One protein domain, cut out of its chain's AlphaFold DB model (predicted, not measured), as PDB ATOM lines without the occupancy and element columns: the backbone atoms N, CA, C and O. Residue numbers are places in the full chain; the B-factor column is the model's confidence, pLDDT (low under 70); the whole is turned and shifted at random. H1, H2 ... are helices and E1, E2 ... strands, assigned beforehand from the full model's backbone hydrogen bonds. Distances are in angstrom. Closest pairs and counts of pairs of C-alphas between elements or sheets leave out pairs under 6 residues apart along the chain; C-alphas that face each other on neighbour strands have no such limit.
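This is residues 100 to 155 of the 155 residues of the protein "Alkaline phosphatase family protein" of Streptomyces sp. SID1034 (UniProt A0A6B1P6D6). The model has little regular structure: it is a flat, open ring, with two short strands, E1 and E2, side by side along one side and one helix, H1, across the hollow from them. A tail, residues 141 to 155, runs out from E2 beyond the ring. The printed part has 56 residues, 19 of them in named elements, in the order E1, H1, E2; the class is mixed. The whole is loose, radius of gyration of the C-alphas 13.6 A, spanning 40 by 24 by 13 A.

E1, residues 102 to 105, begins at C-alpha 102 (16.516, -34.289, 52.823). E2, residues 137 to 140, ends at C-alpha 140 (15.578, -35.934, 42.608). H1, residues 118 to 128, is 15.3 A long.

E1 and E2 are parallel neighbours, 15 degrees between directions. N 103 and O 137 are 2.9 A apart, within hydrogen-bond range. E1, H1 and E2 form a strand-helix-strand unit, parallel neighbour strands with a helix between, its crossover right-handed. In H1 every O i to N i+4 pair is within hydrogen-bond range.

The printed part has no cut. The link E1 to H1 is long, 12 residues. Residues 127 to 132 stand free. Residues 110 to 114 and 154 to 155 have pLDDT under 70.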
ATOM      1  N   LEU A 100      20.044 -35.739  59.466       88.19
ATOM      2  CA  LEU A 100      20.011 -35.613  58.011       88.19
ATOM      3  C   LEU A 100      18.728 -34.905  57.553       88.19
ATOM      4  O   LEU A 100      17.622 -35.416  57.749       88.19
ATOM      5  N   ARG A 101      18.872 -33.765  56.876       90.75
ATOM      6  CA  ARG A 101      17.781 -33.047  56.208       90.75
ATOM      7  C   ARG A 101      17.784 -33.334  54.712       90.75
ATOM      8  O   ARG A 101      18.694 -32.940  53.982       90.75
ATOM      9  N   VAL A 102      16.713 -33.969  54.242       93.50
ATOM     10  CA  VAL A 102      16.516 -34.289  52.823       93.50
ATOM     11  C   VAL A 102      15.378 -33.450  52.256       93.50
ATOM     12  O   VAL A 102      14.244 -33.537  52.721       93.50
ATOM     13  N   THR A 103      15.664 -32.685  51.206       94.31
ATOM     14  CA  THR A 103      14.628 -32.148  50.317       94.31
ATOM     15  C   THR A 103      14.510 -33.084  49.128       94.31
ATOM     16  O   THR A 103      15.515 -33.439  48.520       94.31
ATOM     17  N   PHE A 104      13.296 -33.495  48.780       95.00
ATOM     18  CA  PHE A 104      13.077 -34.414  47.670       95.00
ATOM     19  C   PHE A 104      11.943 -33.947  46.767       95.00
ATOM     20  O   PHE A 104      11.035 -33.236  47.197       95.00
ATOM     21  N   GLY A 105      12.001 -34.357  45.506       92.75
ATOM     22  CA  GLY A 105      10.990 -34.026  44.512       92.75
ATOM     23  C   GLY A 105      11.172 -34.820  43.224       92.75
ATOM     24  O   GLY A 105      12.214 -35.427  42.987       92.75
ATOM     25  N   SER A 106      10.144 -34.816  42.391       92.12
ATOM     26  CA  SER A 106      10.124 -35.416  41.053       92.12
ATOM     27  C   SER A 106       9.399 -34.480  40.092       92.12
ATOM     28  O   SER A 106       8.912 -33.425  40.506       92.12
ATOM     29  N   CYS A 107       9.331 -34.870  38.821       89.31
ATOM     30  CA  CYS A 107       8.448 -34.253  37.834       89.31
ATOM     31  C   CYS A 107       8.666 -32.747  37.662       89.31
ATOM     32  O   CYS A 107       7.730 -31.973  37.434       89.31
ATOM     33  N   ARG A 108       9.921 -32.310  37.795       84.81
ATOM     34  CA  ARG A 108      10.275 -30.916  37.569       84.81
ATOM     35  C   ARG A 108      10.275 -30.682  36.066       84.81
ATOM     36  O   ARG A 108      11.253 -30.975  35.384       84.81
ATOM     37  N   ARG A 109       9.205 -30.077  35.566       76.69
ATOM     38  CA  ARG A 109       9.225 -29.429  34.258       76.69
ATOM     39  C   ARG A 109       9.867 -28.057  34.427       76.69
ATOM     40  O   ARG A 109       9.373 -27.269  35.230       76.69
ATOM     41  N   ALA A 110      10.955 -27.793  33.703       67.25
ATOM     42  CA  ALA A 110      11.560 -26.465  33.697       67.25
ATOM     43  C   ALA A 110      10.469 -25.432  33.355       67.25
ATOM     44  O   ALA A 110       9.801 -25.595  32.325       67.25
ATOM     45  N   PRO A 111      10.216 -24.455  34.241       65.56
ATOM     46  CA  PRO A 111       9.168 -23.478  34.014       65.56
ATOM     47  C   PRO A 111       9.533 -22.561  32.839       65.56
ATOM     48  O   PRO A 111      10.676 -22.531  32.376       65.56
ATOM     49  N   ASP A 112       8.552 -21.790  32.371       67.75
ATOM     50  CA  ASP A 112       8.834 -20.578  31.596       67.75
ATOM     51  C   ASP A 112       9.907 -19.752  32.342       67.75
ATOM     52  O   ASP A 112       9.833 -19.686  33.573       67.75
ATOM     53  N   PRO A 113      10.887 -19.121  31.661       63.16
ATOM     54  CA  PRO A 113      11.945 -18.332  32.304       63.16
ATOM     55  C   PRO A 113      11.463 -17.293  33.331       63.16
ATOM     56  O   PRO A 113      12.249 -16.829  34.155       63.16
ATOM     57  N   THR A 114      10.192 -16.894  33.262       66.38
ATOM     58  CA  THR A 114       9.571 -15.922  34.167       66.38
ATOM     59  C   THR A 114       8.866 -16.535  35.383       66.38
ATOM     60  O   THR A 114       8.469 -15.792  36.284       66.38
ATOM     61  N   ALA A 115       8.703 -17.857  35.443       71.19
ATOM     62  CA  ALA A 115       7.982 -18.546  36.507       71.19
ATOM     63  C   ALA A 115       8.932 -19.208  37.519       71.19
ATOM     64  O   ALA A 115       9.905 -19.858  37.157       71.19
ATOM     65  N   THR A 116       8.611 -19.054  38.804       78.12
ATOM     66  CA  THR A 116       9.367 -19.626  39.927       78.12
ATOM     67  C   THR A 116       8.960 -21.079  40.158       78.12
ATOM     68  O   THR A 116       7.780 -21.345  40.407       78.12
ATOM     69  N   ASP A 117       9.917 -22.011  40.149       86.38
ATOM     70  CA  ASP A 117       9.678 -23.383  40.612       86.38
ATOM     71  C   ASP A 117      10.093 -23.612  42.081       86.38
ATOM     72  O   ASP A 117      10.569 -22.717  42.783       86.38
ATOM     73  N   ALA A 118       9.870 -24.829  42.588       88.31
ATOM     74  CA  ALA A 118      10.191 -25.185  43.969       88.31
ATOM     75  C   ALA A 118      11.695 -25.080  44.300       88.31
ATOM     76  O   ALA A 118      12.040 -24.744  45.433       88.31
ATOM     77  N   LEU A 119      12.589 -25.346  43.340       89.12
ATOM     78  CA  LEU A 119      14.032 -25.184  43.526       89.12
ATOM     79  C   LEU A 119      14.417 -23.704  43.526       89.12
ATOM     80  O   LEU A 119      15.249 -23.310  44.342       89.12
ATOM     81  N   ASP A 120      13.784 -22.879  42.689       88.12
ATOM     82  CA  ASP A 120      13.991 -21.425  42.696       88.12
ATOM     83  C   ASP A 120      13.530 -20.798  44.016       88.12
ATOM     84  O   ASP A 120      14.233 -19.967  44.601       88.12
ATOM     85  N   ALA A 121      12.366 -21.218  44.523       88.81
ATOM     86  CA  ALA A 121      11.850 -20.778  45.815       88.81
ATOM     87  C   ALA A 121      12.776 -21.202  46.966       88.81
ATOM     88  O   ALA A 121      13.103 -20.382  47.826       88.81
ATOM     89  N   LEU A 122      13.258 -22.453  46.952       89.44
ATOM     90  CA  LEU A 122      14.224 -22.959  47.928       89.44
ATOM     91  C   LEU A 122      15.537 -22.168  47.886       89.44
ATOM     92  O   LEU A 122      16.017 -21.711  48.923       89.44
ATOM     93  N   ALA A 123      16.108 -21.974  46.696       88.88
ATOM     94  CA  ALA A 123      17.345 -21.223  46.514       88.88
ATOM     95  C   ALA A 123      17.193 -19.767  46.978       88.88
ATOM     96  O   ALA A 123      18.070 -19.250  47.665       88.88
ATOM     97  N   THR A 124      16.064 -19.128  46.661       88.56
ATOM     98  CA  THR A 124      15.758 -17.756  47.090       88.56
ATOM     99  C   THR A 124      15.615 -17.662  48.608       88.56
ATOM    100  O   THR A 124      16.185 -16.754  49.209       88.56
ATOM    101  N   GLY A 125      14.923 -18.615  49.242       89.44
ATOM    102  CA  GLY A 125      14.791 -18.671  50.700       89.44
ATOM    103  C   GLY A 125      16.142 -18.825  51.403       89.44
ATOM    104  O   GLY A 125      16.458 -18.054  52.304       89.44
ATOM    105  N   ILE A 126      16.979 -19.753  50.929       89.56
ATOM    106  CA  ILE A 126      18.334 -19.976  51.461       89.56
ATOM    107  C   ILE A 126      19.249 -18.761  51.231       89.56
ATOM    108  O   ILE A 126      20.147 -18.491  52.029       89.56
ATOM    109  N   ALA A 127      19.074 -18.049  50.119       88.69
ATOM    110  CA  ALA A 127      19.875 -16.872  49.798       88.69
ATOM    111  C   ALA A 127      19.494 -15.644  50.632       88.69
ATOM    112  O   ALA A 127      20.363 -14.827  50.931       88.69
ATOM    113  N   ALA A 128      18.214 -15.506  50.986       89.56
ATOM    114  CA  ALA A 128      17.696 -14.363  51.733       89.56
ATOM    115  C   ALA A 128      18.091 -14.379  53.219       89.56
ATOM    116  O   ALA A 128      18.191 -13.314  53.825       89.56
ATOM    117  N   ASP A 129      18.331 -15.560  53.795       88.38
ATOM    118  CA  ASP A 129      18.727 -15.719  55.193       88.38
ATOM    119  C   ASP A 129      19.927 -16.680  55.321       88.38
ATOM    120  O   ASP A 129      19.786 -17.891  55.125       88.38
ATOM    121  N   PRO A 130      21.128 -16.180  55.675       79.88
ATOM    122  CA  PRO A 130      22.297 -17.020  55.922       79.88
ATOM    123  C   PRO A 130      22.086 -18.091  57.002       79.88
ATOM    124  O   PRO A 130      22.752 -19.126  56.941       79.88
ATOM    125  N   ALA A 131      21.184 -17.849  57.959       83.94
ATOM    126  CA  ALA A 131      20.827 -18.775  59.029       83.94
ATOM    127  C   ALA A 131      19.691 -19.739  58.645       83.94
ATOM    128  O   ALA A 131      19.383 -20.635  59.434       83.94
ATOM    129  N   ALA A 132      19.094 -19.595  57.454       85.50
ATOM    130  CA  ALA A 132      18.067 -20.508  56.979       85.50
ATOM    131  C   ALA A 132      18.578 -21.949  56.997       85.50
ATOM    132  O   ALA A 132      19.715 -22.238  56.604       85.50
ATOM    133  N   GLU A 133      17.704 -22.866  57.408       84.62
ATOM    134  CA  GLU A 133      17.994 -24.289  57.310       84.62
ATOM    135  C   GLU A 133      18.264 -24.666  55.853       84.62
ATOM    136  O   GLU A 133      17.524 -24.305  54.935       84.62
ATOM    137  N   ARG A 134      19.345 -25.414  55.643       88.44
ATOM    138  CA  ARG A 134      19.746 -25.896  54.324       88.44
ATOM    139  C   ARG A 134      19.558 -27.405  54.277       88.44
ATOM    140  O   ARG A 134      19.863 -28.065  55.270       88.44
ATOM    141  N   PRO A 135      19.098 -27.967  53.150       90.88
ATOM    142  CA  PRO A 135      19.147 -29.405  52.978       90.88
ATOM    143  C   PRO A 135      20.602 -29.876  52.930       90.88
ATOM    144  O   PRO A 135      21.469 -29.203  52.357       90.88
ATOM    145  N   ASP A 136      20.833 -31.053  53.501       89.25
ATOM    146  CA  ASP A 136      22.077 -31.806  53.349       89.25
ATOM    147  C   ASP A 136      22.074 -32.570  52.019       89.25
ATOM    148  O   ASP A 136      23.109 -32.726  51.375       89.25
ATOM    149  N   LEU A 137      20.887 -33.003  51.575       90.81
ATOM    150  CA  LEU A 137      20.686 -33.741  50.333       90.81
ATOM    151  C   LEU A 137      19.467 -33.220  49.562       90.81
ATOM    152  O   LEU A 137      18.369 -33.113  50.112       90.81
ATOM    153  N   LEU A 138      19.656 -32.970  48.263       92.50
ATOM    154  CA  LEU A 138      18.570 -32.810  47.297       92.50
ATOM    155  C   LEU A 138      18.373 -34.128  46.536       92.50
ATOM    156  O   LEU A 138      19.200 -34.499  45.702       92.50
ATOM    157  N   LEU A 139      17.277 -34.830  46.815       93.38
ATOM    158  CA  LEU A 139      16.935 -36.102  46.183       93.38
ATOM    159  C   LEU A 139      15.924 -35.898  45.049       93.38
ATOM    160  O   LEU A 139      14.739 -35.654  45.275       93.38
ATOM    161  N   LEU A 140      16.398 -36.029  43.813       92.88
ATOM    162  CA  LEU A 140      15.578 -35.934  42.608       92.88
ATOM    163  C   LEU A 140      15.157 -37.341  42.166       92.88
ATOM    164  O   LEU A 140      15.989 -38.137  41.738       92.88
ATOM    165  N   LEU A 141      13.868 -37.651  42.308       94.94
ATOM    166  CA  LEU A 141      13.307 -39.005  42.181       94.94
ATOM    167  C   LEU A 141      12.970 -39.422  40.736       94.94
ATOM    168  O   LEU A 141      12.354 -40.467  40.539       94.94
ATOM    169  N   GLY A 142      13.353 -38.630  39.734       91.50
ATOM    170  CA  GLY A 142      13.023 -38.867  38.326       91.50
ATOM    171  C   GLY A 142      12.185 -37.751  37.703       91.50
ATOM    172  O   GLY A 142      11.643 -36.888  38.406       91.50
ATOM    173  N   ASP A 143      12.118 -37.764  36.373       90.06
ATOM    174  CA  ASP A 143      11.388 -36.802  35.540       90.06
ATOM    175  C   ASP A 143      11.864 -35.344  35.692       90.06
ATOM    176  O   ASP A 143      11.084 -34.402  35.820       90.06
ATOM    177  N   GLN A 144      13.186 -35.152  35.699       87.56
ATOM    178  CA  GLN A 144      13.822 -33.825  35.629       87.56
ATOM    179  C   GLN A 144      13.934 -33.312  34.186       87.56
ATOM    180  O   GLN A 144      14.186 -32.129  33.970       87.56
ATOM    181  N   VAL A 145      13.790 -34.208  33.205       84.19
ATOM    182  CA  VAL A 145      13.847 -33.918  31.771       84.19
ATOM    183  C   VAL A 145      12.763 -34.737  31.079       84.19
ATOM    184  O   VAL A 145      12.687 -35.948  31.276       84.19
ATOM    185  N   TYR A 146      11.957 -34.074  30.250       85.44
ATOM    186  CA  TYR A 146      10.889 -34.684  29.457       85.44
ATOM    187  C   TYR A 146      11.256 -34.631  27.973       85.44
ATOM    188  O   TYR A 146      11.116 -33.589  27.334       85.44
ATOM    189  N   ALA A 147      11.753 -35.741  27.426       85.19
ATOM    190  CA  ALA A 147      12.146 -35.834  26.014       85.19
ATOM    191  C   ALA A 147      10.947 -36.015  25.063       85.19
ATOM    192  O   ALA A 147      11.035 -35.720  23.876       85.19
ATOM    193  N   ASP A 148       9.822 -36.491  25.589       86.44
ATOM    194  CA  ASP A 148       8.550 -36.694  24.895       86.44
ATOM    195  C   ASP A 148       7.644 -35.450  24.914       86.44
ATOM    196  O   ASP A 148       6.664 -35.381  24.174       86.44
ATOM    197  N   ASN A 149       7.973 -34.451  25.740       79.44
ATOM    198  CA  ASN A 149       7.186 -33.231  25.924       79.44
ATOM    199  C   ASN A 149       8.084 -32.002  26.146       79.44
ATOM    200  O   ASN A 149       8.052 -31.338  27.191       79.44
ATOM    201  N   VAL A 150       8.911 -31.724  25.139       79.00
ATOM    202  CA  VAL A 150       9.892 -30.637  25.150       79.00
ATOM    203  C   VAL A 150       9.239 -29.251  25.096       79.00
ATOM    204  O   VAL A 150       8.142 -29.079  24.559       79.00
ATOM    205  N   SER A 151       9.906 -28.242  25.663       71.19
ATOM    206  CA  SER A 151       9.505 -26.848  25.452       71.19
ATOM    207  C   SER A 151       9.829 -26.422  24.010       71.19
ATOM    208  O   SER A 151      10.761 -26.974  23.420       71.19
ATOM    209  N   PRO A 152       9.120 -25.429  23.435       73.12
ATOM    210  CA  PRO A 152       9.378 -24.965  22.065       73.12
ATOM    211  C   PRO A 152      10.827 -24.530  21.800       73.12
ATOM    212  O   PRO A 152      11.295 -24.611  20.667       73.12
ATOM    213  N   ASP A 153      11.536 -24.089  22.841       71.94
ATOM    214  CA  ASP A 153      12.919 -23.608  22.757       71.94
ATOM    215  C   ASP A 153      13.969 -24.725  22.832       71.94
ATOM    216  O   ASP A 153      15.162 -24.459  22.671       71.94
ATOM    217  N   THR A 154      13.553 -25.972  23.073       68.75
ATOM    218  CA  THR A 154      14.466 -27.122  23.085       68.75
ATOM    219  C   THR A 154      14.886 -27.423  21.643       68.75
ATOM    220  O   THR A 154      14.039 -27.718  20.801       68.75
ATOM    221  N   ARG A 155      16.187 -27.309  21.353       60.28
ATOM    222  CA  ARG A 155      16.790 -27.518  20.026       60.28
ATOM    223  C   ARG A 155      17.680 -28.746  20.000       60.28
ATOM    224  O   ARG A 155      18.357 -28.982  21.024       60.28
TER     225      ARG A 155